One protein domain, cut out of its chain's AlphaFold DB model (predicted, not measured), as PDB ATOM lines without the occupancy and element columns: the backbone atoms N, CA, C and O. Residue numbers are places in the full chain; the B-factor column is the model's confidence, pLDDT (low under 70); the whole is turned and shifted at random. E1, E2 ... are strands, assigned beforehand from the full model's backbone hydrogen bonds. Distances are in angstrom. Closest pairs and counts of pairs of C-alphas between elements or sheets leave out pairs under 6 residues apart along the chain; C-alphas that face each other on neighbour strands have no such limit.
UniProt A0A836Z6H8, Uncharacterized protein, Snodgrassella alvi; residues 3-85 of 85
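Overview. This is residues 3 to 85 of the 85 residues of an uncharacterized protein of Snodgrassella alvi (UniProt A0A836Z6H8). With little regular structure, two small sheets stand partly face to face, strands crossed, joined where E3 turns into E4. The 83 residues have no named helix and, under half in named elements, seven strands, E1 to E7, all strand by class: sheet E1 E2 E5 E4 is mixed, E3 E6 E7 antiparallel. It is compact, radius of gyration of the C-alphas 12.2 A, spanning 34 by 29 by 26 A.

Along the chain. Find C-alpha 13 at (12.719, -21.122, 23.659); E1 runs 19.2 A to residue 19. E2, residues 24 to 30, spans 19.3 A; then come E3, 46 to 49, E4, 51 to 53, E5, 60 to 62, E6, 76 to 79, and E7, 82 to 84, ending at (12.297, -34.394, 22.512).

Arrangement. In hairpin E1 and E2, find N 14 and O 29 2.8 A apart. E5 is parallel to E2 (N 61 to O 26, 2.8 A) and a hairpin with E4. E3 runs on into E4 at 96 degrees. E6 is antiparallel to E3, with N 78 and O 47 2.8 A apart.

Size, cuts and confidence. The farthest C-alphas, Gly 43 and Ala 69, are 34.7 A apart. Links E2 to E3 and E5 to E6 are long. The printed part has no cut, and no printed residue is under 70.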
ATOM      1  N   THR A   3       7.245 -23.880  35.281       93.06
ATOM      2  CA  THR A   3       7.194 -23.418  33.885       93.06
ATOM      3  C   THR A   3       7.219 -21.891  33.836       93.06
ATOM      4  O   THR A   3       6.584 -21.228  34.661       93.06
ATOM      5  N   LEU A   4       7.986 -21.330  32.906       94.44
ATOM      6  CA  LEU A   4       8.058 -19.897  32.632       94.44
ATOM      7  C   LEU A   4       7.390 -19.612  31.278       94.44
ATOM      8  O   LEU A   4       7.233 -20.536  30.482       94.44
ATOM      9  N   PRO A   5       7.008 -18.355  30.989       96.00
ATOM     10  CA  PRO A   5       6.589 -17.988  29.644       96.00
ATOM     11  C   PRO A   5       7.691 -18.317  28.637       96.00
ATOM     12  O   PRO A   5       8.875 -18.057  28.907       96.00
ATOM     13  N   ASP A   6       7.289 -18.845  27.485       96.94
ATOM     14  CA  ASP A   6       8.199 -19.068  26.367       96.94
ATOM     15  C   ASP A   6       8.872 -17.739  25.993       96.94
ATOM     16  O   ASP A   6       8.261 -16.665  26.046       96.94
ATOM     17  N   ASP A   7      10.162 -17.803  25.684       97.25
ATOM     18  CA  ASP A   7      10.873 -16.676  25.100       97.25
ATOM     19  C   ASP A   7      10.668 -16.712  23.591       97.25
ATOM     20  O   ASP A   7      11.099 -17.649  22.929       97.25
ATOM     21  N   ASN A   8       9.977 -15.706  23.061       97.06
ATOM     22  CA  ASN A   8       9.665 -15.594  21.638       97.06
ATOM     23  C   ASN A   8      10.462 -14.475  20.950       97.06
ATOM     24  O   ASN A   8      10.110 -14.056  19.848       97.06
ATOM     25  N   LYS A   9      11.501 -13.932  21.599       94.19
ATOM     26  CA  LYS A   9      12.358 -12.907  20.996       94.19
ATOM     27  C   LYS A   9      13.528 -13.565  20.266       94.19
ATOM     28  O   LYS A   9      14.444 -14.079  20.895       94.19
ATOM     29  N   GLY A  10      13.525 -13.485  18.936       94.12
ATOM     30  CA  GLY A  10      14.524 -14.164  18.110       94.12
ATOM     31  C   GLY A  10      14.234 -15.662  18.035       94.12
ATOM     32  O   GLY A  10      13.098 -16.039  17.759       94.12
ATOM     33  N   VAL A  11      15.250 -16.496  18.278       93.81
ATOM     34  CA  VAL A  11      15.075 -17.955  18.370       93.81
ATOM     35  C   VAL A  11      14.193 -18.280  19.571       93.81
ATOM     36  O   VAL A  11      14.446 -17.817  20.689       93.81
ATOM     37  N   ARG A  12      13.148 -19.069  19.339       98.00
ATOM     38  CA  ARG A  12      12.129 -19.359  20.340       98.00
ATOM     39  C   ARG A  12      12.615 -20.412  21.319       98.00
ATOM     40  O   ARG A  12      13.158 -21.444  20.930       98.00
ATOM     41  N   HIS A  13      12.353 -20.187  22.604       98.44
ATOM     42  CA  HIS A  13      12.719 -21.122  23.659       98.44
ATOM     43  C   HIS A  13      11.575 -21.372  24.636       98.44
ATOM     44  O   HIS A  13      11.024 -20.441  25.225       98.44
ATOM     45  N   GLN A  14      11.295 -22.641  24.916       98.06
ATOM     46  CA  GLN A  14      10.549 -23.015  26.110       98.06
ATOM     47  C   GLN A  14      11.480 -22.936  27.318       98.06
ATOM     48  O   GLN A  14      12.618 -23.414  27.285       98.06
ATOM     49  N   ARG A  15      10.995 -22.339  28.409       97.31
ATOM     50  CA  ARG A  15      11.780 -22.168  29.633       97.31
ATOM     51  C   ARG A  15      11.068 -22.750  30.836       97.31
ATOM     52  O   ARG A  15       9.894 -22.477  31.081       97.31
ATOM     53  N   PHE A  16      11.797 -23.508  31.641       96.81
ATOM     54  CA  PHE A  16      11.286 -24.026  32.904       96.81
ATOM     55  C   PHE A  16      12.423 -24.310  33.877       96.81
ATOM     56  O   PHE A  16      13.561 -24.536  33.489       96.81
ATOM     57  N   ILE A  17      12.112 -24.267  35.167       95.50
ATOM     58  CA  ILE A  17      13.074 -24.479  36.244       95.50
ATOM     59  C   ILE A  17      12.864 -25.874  36.821       95.50
ATOM     60  O   ILE A  17      11.771 -26.191  37.309       95.50
ATOM     61  N   LEU A  18      13.921 -26.679  36.811       94.56
ATOM     62  CA  LEU A  18      14.008 -27.948  37.521       94.56
ATOM     63  C   LEU A  18      14.597 -27.731  38.916       94.56
ATOM     64  O   LEU A  18      15.399 -26.829  39.132       94.56
ATOM     65  N   ASN A  19      14.172 -28.565  39.862       92.31
ATOM     66  CA  ASN A  19      14.836 -28.703  41.152       92.31
ATOM     67  C   ASN A  19      15.582 -30.041  41.111       92.31
ATOM     68  O   ASN A  19      14.951 -31.062  40.835       92.31
ATOM     69  N   THR A  20      16.894 -30.010  41.318       89.50
ATOM     70  CA  THR A  20      17.774 -31.184  41.229       89.50
ATOM     71  C   THR A  20      18.027 -31.852  42.584       89.50
ATOM     72  O   THR A  20      18.711 -32.864  42.630       89.50
ATOM     73  N   GLY A  21      17.483 -31.313  43.679       89.62
ATOM     74  CA  GLY A  21      17.829 -31.682  45.056       89.62
ATOM     75  C   GLY A  21      18.905 -30.761  45.630       89.62
ATOM     76  O   GLY A  21      18.695 -30.170  46.685       89.62
ATOM     77  N   ASP A  22      19.984 -30.547  44.875       86.00
ATOM     78  CA  ASP A  22      21.119 -29.698  45.278       86.00
ATOM     79  C   ASP A  22      20.975 -28.226  44.855       86.00
ATOM     80  O   ASP A  22      21.778 -27.368  45.224       86.00
ATOM     81  N   GLY A  23      19.954 -27.907  44.056       89.75
ATOM     82  CA  GLY A  23      19.724 -26.556  43.570       89.75
ATOM     83  C   GLY A  23      18.635 -26.468  42.512       89.75
ATOM     84  O   GLY A  23      17.801 -27.363  42.339       89.75
ATOM     85  N   THR A  24      18.634 -25.343  41.801       92.31
ATOM     86  CA  THR A  24      17.696 -25.083  40.708       92.31
ATOM     87  C   THR A  24      18.430 -24.904  39.396       92.31
ATOM     88  O   THR A  24      19.351 -24.101  39.331       92.31
ATOM     89  N   LEU A  25      17.949 -25.566  38.347       95.31
ATOM     90  CA  LEU A  25      18.495 -25.468  36.998       95.31
ATOM     91  C   LEU A  25      17.452 -24.854  36.066       95.31
ATOM     92  O   LEU A  25      16.313 -25.328  36.012       95.31
ATOM     93  N   LEU A  26      17.827 -23.814  35.321       97.19
ATOM     94  CA  LEU A  26      16.987 -23.280  34.250       97.19
ATOM     95  C   LEU A  26      17.198 -24.090  32.968       97.19
ATOM     96  O   LEU A  26      18.291 -24.096  32.419       97.19
ATOM     97  N   VAL A  27      16.148 -24.712  32.449       97.62
ATOM     98  CA  VAL A  27      16.154 -25.305  31.110       97.62
ATOM     99  C   VAL A  27      15.763 -24.242  30.093       97.62
ATOM    100  O   VAL A  27      14.748 -23.559  30.265       97.62
ATOM    101  N   VAL A  28      16.569 -24.111  29.041       97.75
ATOM    102  CA  VAL A  28      16.332 -23.244  27.882       97.75
ATOM    103  C   VAL A  28      16.282 -24.150  26.655       97.75
ATOM    104  O   VAL A  28      17.313 -24.532  26.113       97.75
ATOM    105  N   HIS A  29      15.085 -24.587  26.269       98.31
ATOM    106  CA  HIS A  29      14.886 -25.558  25.192       98.31
ATOM    107  C   HIS A  29      14.477 -24.837  23.913       98.31
ATOM    108  O   HIS A  29      13.428 -24.199  23.889       98.31
ATOM    109  N   ASN A  30      15.311 -24.903  22.877       97.94
ATOM    110  CA  ASN A  30      15.039 -24.274  21.589       97.94
ATOM    111  C   ASN A  30      13.880 -24.994  20.880       97.94
ATOM    112  O   ASN A  30      14.044 -26.119  20.410       97.94
ATOM    113  N   ILE A  31      12.730 -24.322  20.791       97.94
ATOM    114  CA  ILE A  31      11.503 -24.880  20.204       97.94
ATOM    115  C   ILE A  31      11.355 -24.602  18.703       97.94
ATOM    116  O   ILE A  31      10.331 -24.935  18.107       97.94
ATOM    117  N   ASP A  32      12.360 -23.977  18.088       97.12
ATOM    118  CA  ASP A  32      12.498 -23.941  16.630       97.12
ATOM    119  C   ASP A  32      13.179 -25.204  16.094       97.12
ATOM    120  O   ASP A  32      12.921 -25.592  14.957       97.12
ATOM    121  N   LEU A  33      14.029 -25.844  16.906       97.12
ATOM    122  CA  LEU A  33      14.780 -27.045  16.522       97.12
ATOM    123  C   LEU A  33      14.135 -28.345  17.009       97.12
ATOM    124  O   LEU A  33      14.215 -29.349  16.311       97.12
ATOM    125  N   ALA A  34      13.464 -28.316  18.160       97.31
ATOM    126  CA  ALA A  34      12.821 -29.479  18.762       97.31
ATOM    127  C   ALA A  34      11.382 -29.156  19.205       97.31
ATOM    128  O   ALA A  34      11.067 -28.000  19.491       97.31
ATOM    129  N   PRO A  35      10.468 -30.139  19.295       97.19
ATOM    130  CA  PRO A  35       9.108 -29.867  19.747       97.19
ATOM    131  C   PRO A  35       9.063 -29.401  21.208       97.19
ATOM    132  O   PRO A  35       9.714 -29.972  22.079       97.19
ATOM    133  N   ARG A  36       8.204 -28.420  21.498       97.38
ATOM    134  CA  ARG A  36       7.878 -27.992  22.865       97.38
ATOM    135  C   ARG A  36       7.338 -29.161  23.704       97.38
ATOM    136  O   ARG A  36       6.582 -29.996  23.210       97.38
ATOM    137  N   LEU A  37       7.658 -29.183  24.999       97.19
ATOM    138  CA  LEU A  37       7.040 -30.105  25.954       97.19
ATOM    139  C   LEU A  37       5.673 -29.553  26.366       97.19
ATOM    140  O   LEU A  37       5.571 -28.681  27.237       97.19
ATOM    141  N   ASP A  38       4.620 -30.057  25.735       94.12
ATOM    142  CA  ASP A  38       3.250 -29.696  26.078       94.12
ATOM    143  C   ASP A  38       2.772 -30.396  27.350       94.12
ATOM    144  O   ASP A  38       3.218 -31.485  27.701       94.12
ATOM    145  N   GLY A  39       1.868 -29.735  28.077       90.62
ATOM    146  CA  GLY A  39       1.299 -30.288  29.306       90.62
ATOM    147  C   GLY A  39       2.269 -30.374  30.488       90.62
ATOM    148  O   GLY A  39       1.947 -31.035  31.461       90.62
ATOM    149  N   LEU A  40       3.426 -29.706  30.447       93.06
ATOM    150  CA  LEU A  40       4.417 -29.747  31.526       93.06
ATOM    151  C   LEU A  40       3.853 -29.208  32.864       93.06
ATOM    152  O   LEU A  40       3.601 -28.006  32.998       93.06
ATOM    153  N   GLN A  41       3.693 -30.080  33.872       87.50
ATOM    154  CA  GLN A  41       3.089 -29.743  35.174       87.50
ATOM    155  C   GLN A  41       4.070 -29.781  36.351       87.50
ATOM    156  O   GLN A  41       5.070 -30.494  36.363       87.50
ATOM    157  N   ARG A  42       3.768 -29.024  37.411       88.50
ATOM    158  CA  ARG A  42       4.554 -29.057  38.651       88.50
ATOM    159  C   ARG A  42       4.526 -30.465  39.264       88.50
ATOM    160  O   ARG A  42       3.459 -31.019  39.466       88.50
ATOM    161  N   GLY A  43       5.698 -30.971  39.647       87.38
ATOM    162  CA  GLY A  43       5.855 -32.283  40.294       87.38
ATOM    163  C   GLY A  43       6.336 -33.369  39.333       87.38
ATOM    164  O   GLY A  43       6.953 -34.335  39.768       87.38
ATOM    165  N   GLU A  44       6.161 -33.147  38.032       91.81
ATOM    166  CA  GLU A  44       6.656 -34.044  36.999       91.81
ATOM    167  C   GLU A  44       8.190 -34.046  36.911       91.81
ATOM    168  O   GLU A  44       8.865 -33.060  37.239       91.81
ATOM    169  N   LYS A  45       8.730 -35.166  36.422       94.38
ATOM    170  CA  LYS A  45      10.162 -35.366  36.191       94.38
ATOM    171  C   LYS A  45      10.487 -35.179  34.715       94.38
ATOM    172  O   LYS A  45       9.793 -35.702  33.846       94.38
ATOM    173  N   VAL A  46      11.587 -34.484  34.458       96.81
ATOM    174  CA  VAL A  46      12.191 -34.365  33.132       96.81
ATOM    175  C   VAL A  46      13.644 -34.790  33.271       96.81
ATOM    176  O   VAL A  46      14.372 -34.214  34.081       96.81
ATOM    177  N   ALA A  47      14.047 -35.806  32.516       96.69
ATOM    178  CA  ALA A  47      15.461 -36.115  32.336       96.69
ATOM    179  C   ALA A  47      15.989 -35.336  31.130       96.69
ATOM    180  O   ALA A  47      15.225 -34.971  30.237       96.69
ATOM    181  N   PHE A  48      17.281 -35.042  31.120       97.00
ATOM    182  CA  PHE A  48      17.866 -34.164  30.119       97.00
ATOM    183  C   PHE A  48      19.302 -34.568  29.797       97.00
ATOM    184  O   PHE A  48      20.017 -35.093  30.651       97.00
ATOM    185  N   ALA A  49      19.723 -34.249  28.580       97.88
ATOM    186  CA  ALA A  49      21.120 -34.142  28.189       97.88
ATOM    187  C   ALA A  49      21.300 -32.847  27.392       97.88
ATOM    188  O   ALA A  49      20.430 -32.476  26.605       97.88
ATOM    189  N   GLY A  50      22.408 -32.157  27.621       97.06
ATOM    190  CA  GLY A  50      22.707 -30.872  27.005       97.06
ATOM    191  C   GLY A  50      23.919 -30.226  27.665       97.06
ATOM    192  O   GLY A  50      24.603 -30.848  28.481       97.06
ATOM    193  N   GLU A  51      24.170 -28.968  27.334       97.69
ATOM    194  CA  GLU A  51      25.310 -28.219  27.855       97.69
ATOM    195  C   GLU A  51      24.926 -27.445  29.120       97.69
ATOM    196  O   GLU A  51      24.009 -26.616  29.101       97.69
ATOM    197  N   TYR A  52      25.638 -27.699  30.218       96.06
ATOM    198  CA  TYR A  52      25.481 -26.957  31.465       96.06
ATOM    199  C   TYR A  52      26.341 -25.693  31.464       96.06
ATOM    200  O   TYR A  52      27.563 -25.758  31.342       96.06
ATOM    201  N   ILE A  53      25.708 -24.547  31.707       96.12
ATOM    202  CA  ILE A  53      26.384 -23.262  31.869       96.12
ATOM    203  C   ILE A  53      26.173 -22.768  33.300       96.12
ATOM    204  O   ILE A  53      25.055 -22.462  33.728       96.12
ATOM    205  N   SER A  54      27.276 -22.662  34.043       94.19
ATOM    206  CA  SER A  54      27.275 -22.191  35.429       94.19
ATOM    207  C   SER A  54      26.983 -20.691  35.524       94.19
ATOM    208  O   SER A  54      27.470 -19.887  34.730       94.19
ATOM    209  N   ASN A  55      26.191 -20.292  36.522       91.38
ATOM    210  CA  ASN A  55      25.912 -18.890  36.827       91.38
ATOM    211  C   ASN A  55      25.569 -18.702  38.319       91.38
ATOM    212  O   ASN A  55      25.324 -19.662  39.046       91.38
ATOM    213  N   LYS A  56      25.478 -17.445  38.777       89.69
ATOM    214  CA  LYS A  56      25.152 -17.098  40.179       89.69
ATOM    215  C   LYS A  56      23.712 -17.450  40.615       89.69
ATOM    216  O   LYS A  56      23.311 -17.092  41.716       89.69
ATOM    217  N   ARG A  57      22.910 -18.081  39.752       87.62
ATOM    218  CA  ARG A  57      21.480 -18.392  39.942       87.62
ATOM    219  C   ARG A  57      21.170 -19.898  39.851       87.62
ATOM    220  O   ARG A  57      20.013 -20.254  39.657       87.62
ATOM    221  N   GLY A  58      22.179 -20.762  39.990       87.12
ATOM    222  CA  GLY A  58      22.017 -22.226  39.956       87.12
ATOM    223  C   GLY A  58      22.290 -22.876  38.594       87.12
ATOM    224  O   GLY A  58      22.154 -24.085  38.445       87.12
ATOM    225  N   GLY A  59      22.730 -22.086  37.613       95.00
ATOM    226  CA  GLY A  59      23.088 -22.571  36.285       95.00
ATOM    227  C   GLY A  59      21.897 -22.698  35.336       95.00
ATOM    228  O   GLY A  59      20.731 -22.519  35.701       95.00
ATOM    229  N   LEU A  60      22.207 -22.953  34.072       96.44
ATOM    230  CA  LEU A  60      21.225 -23.247  33.037       96.44
ATOM    231  C   LEU A  60      21.700 -24.416  32.184       96.44
ATOM    232  O   LEU A  60      22.899 -24.673  32.103       96.44
ATOM    233  N   ILE A  61      20.760 -25.094  31.540       97.06
ATOM    234  CA  ILE A  61      21.051 -26.072  30.503       97.06
ATOM    235  C   ILE A  61      20.451 -25.634  29.177       97.06
ATOM    236  O   ILE A  61      19.290 -25.217  29.107       97.06
ATOM    237  N   HIS A  62      21.274 -25.726  28.141       95.88
ATOM    238  CA  HIS A  62      20.918 -25.469  26.753       95.88
ATOM    239  C   HIS A  62      21.342 -26.668  25.886       95.88
ATOM    240  O   HIS A  62      21.671 -27.722  26.430       95.88
ATOM    241  N   TRP A  63      21.282 -26.547  24.557       97.31
ATOM    242  CA  TRP A  63      21.593 -27.630  23.619       97.31
ATOM    243  C   TRP A  63      20.833 -28.923  23.916       97.31
ATOM    244  O   TRP A  63      21.381 -30.012  23.875       97.31
ATOM    245  N   THR A  64      19.551 -28.802  24.254       97.75
ATOM    246  CA  THR A  64      18.667 -29.942  24.542       97.75
ATOM    247  C   THR A  64      17.944 -30.431  23.279       97.75
ATOM    248  O   THR A  64      16.766 -30.775  23.333       97.75
ATOM    249  N   HIS A  65      18.642 -30.389  22.144       97.56
ATOM    250  CA  HIS A  65      18.171 -30.718  20.796       97.56
ATOM    251  C   HIS A  65      19.323 -31.264  19.945       97.56
ATOM    252  O   HIS A  65      20.488 -31.149  20.336       97.56
ATOM    253  N   HIS A  66      19.003 -31.816  18.777       96.75
ATOM    254  CA  HIS A  66      20.010 -32.132  17.763       96.75
ATOM    255  C   HIS A  66      20.627 -30.867  17.170       96.75
ATOM    256  O   HIS A  66      19.886 -29.986  16.737       96.75
ATOM    257  N   ASP A  67      21.958 -30.792  17.075       95.56
ATOM    258  CA  ASP A  67      22.613 -29.727  16.309       95.56
ATOM    259  C   ASP A  67      22.551 -30.066  14.809       95.56
ATOM    260  O   ASP A  67      23.272 -30.962  14.362       95.56
ATOM    261  N   PRO A  68      21.761 -29.345  13.987       93.88
ATOM    262  CA  PRO A  68      21.621 -29.666  12.565       93.88
ATOM    263  C   PRO A  68      22.931 -29.522  11.783       93.88
ATOM    264  O   PRO A  68      23.060 -30.053  10.683       93.88
ATOM    265  N   ALA A  69      23.891 -28.765  12.324       95.25
ATOM    266  CA  ALA A  69      25.197 -28.564  11.715       95.25
ATOM    267  C   ALA A  69      26.264 -29.546  12.230       95.25
ATOM    268  O   ALA A  69      27.391 -29.498  11.736       95.25
ATOM    269  N   HIS A  70      25.942 -30.399  13.211       93.44
ATOM    270  CA  HIS A  70      26.861 -31.359  13.836       93.44
ATOM    271  C   HIS A  70      28.193 -30.746  14.313       93.44
ATOM    272  O   HIS A  70      29.257 -31.356  14.204       93.44
ATOM    273  N   ARG A  71      28.152 -29.513  14.824       95.12
ATOM    274  CA  ARG A  71      29.305 -28.792  15.388       95.12
ATOM    275  C   ARG A  71      29.377 -28.916  16.909       95.12
ATOM    276  O   ARG A  71      30.441 -28.687  17.479       95.12
ATOM    277  N   HIS A  72      28.269 -29.266  17.551       94.75
ATOM    278  CA  HIS A  72      28.160 -29.525  18.979       94.75
ATOM    279  C   HIS A  72      27.550 -30.911  19.233       94.75
ATOM    280  O   HIS A  72      26.881 -31.474  18.368       94.75
ATOM    281  N   ALA A  73      27.785 -31.472  20.421       96.25
ATOM    282  CA  ALA A  73      27.121 -32.702  20.835       96.25
ATOM    283  C   ALA A  73      25.601 -32.488  20.938       96.25
ATOM    284  O   ALA A  73      25.146 -31.496  21.514       96.25
ATOM    285  N   ASP A  74      24.834 -33.441  20.417       97.12
ATOM    286  CA  ASP A  74      23.378 -33.427  20.520       97.12
ATOM    287  C   ASP A  74      22.915 -33.552  21.976       97.12
ATOM    288  O   ASP A  74      23.528 -34.242  22.800       97.12
ATOM    289  N   GLY A  75      21.764 -32.960  22.267       98.12
ATOM    290  CA  GLY A  75      21.057 -33.160  23.525       98.12
ATOM    291  C   GLY A  75      19.583 -33.459  23.324       98.12
ATOM    292  O   GLY A  75      19.103 -33.658  22.211       98.12
ATOM    293  N   TRP A  76      18.864 -33.561  24.437       98.44
ATOM    294  CA  TRP A  76      17.466 -33.971  24.454       98.44
ATOM    295  C   TRP A  76      16.801 -33.697  25.803       98.44
ATOM    296  O   TRP A  76      17.459 -33.580  26.840       98.44
ATOM    297  N   LEU A  77      15.469 -33.691  25.797       98.31
ATOM    298  CA  LEU A  77      14.624 -33.799  26.985       98.31
ATOM    299  C   LEU A  77      13.821 -35.101  26.936       98.31
ATOM    300  O   LEU A  77      13.328 -35.494  25.885       98.31
ATOM    301  N   LEU A  78      13.667 -35.775  28.073       98.06
ATOM    302  CA  LEU A  78      12.820 -36.954  28.230       98.06
ATOM    303  C   LEU A  78      11.714 -36.630  29.228       98.06
ATOM    304  O   LEU A  78      11.978 -36.395  30.410       98.06
ATOM    305  N   TYR A  79      10.477 -36.642  28.744       97.25
ATOM    306  CA  TYR A  79       9.287 -36.327  29.520       97.25
ATOM    307  C   TYR A  79       8.193 -37.356  29.228       97.25
ATOM    308  O   TYR A  79       7.885 -37.619  28.068       97.25
ATOM    309  N   GLN A  80       7.651 -37.978  30.282       94.88
ATOM    310  CA  GLN A  80       6.622 -39.031  30.195       94.88
ATOM    311  C   GLN A  80       6.970 -40.157  29.201       94.88
ATOM    312  O   GLN A  80       6.132 -40.628  28.438       94.88
ATOM    313  N   GLY A  81       8.240 -40.574  29.182       95.81
ATOM    314  CA  GLY A  81       8.730 -41.631  28.287       95.81
ATOM    315  C   GLY A  81       8.963 -41.195  26.836       95.81
ATOM    316  O   GLY A  81       9.471 -41.987  26.049       95.81
ATOM    317  N   LYS A  82       8.663 -39.940  26.479       96.62
ATOM    318  CA  LYS A  82       8.920 -39.379  25.150       96.62
ATOM    319  C   LYS A  82      10.178 -38.514  25.151       96.62
ATOM    320  O   LYS A  82      10.331 -37.632  25.996       96.62
ATOM    321  N   ARG A  83      11.066 -38.768  24.187       97.38
ATOM    322  CA  ARG A  83      12.267 -37.966  23.931       97.38
ATOM    323  C   ARG A  83      11.948 -36.829  22.954       97.38
ATOM    324  O   ARG A  83      11.276 -37.055  21.951       97.38
ATOM    325  N   TYR A  84      12.432 -35.636  23.269       97.56
ATOM    326  CA  TYR A  84      12.297 -34.394  22.512       97.56
ATOM    327  C   TYR A  84      13.704 -33.909  22.170       97.56
ATOM    328  O   TYR A  84      14.533 -33.801  23.076       97.56
ATOM    329  N   GLN A  85      13.978 -33.688  20.886       94.12
ATOM    330  CA  GLN A  85      15.269 -33.254  20.355       94.12
ATOM    331  C   GLN A  85      15.133 -32.758  18.921       94.12
ATOM    332  O   GLN A  85      14.092 -33.090  18.306       94.12
TER     333      GLN A  85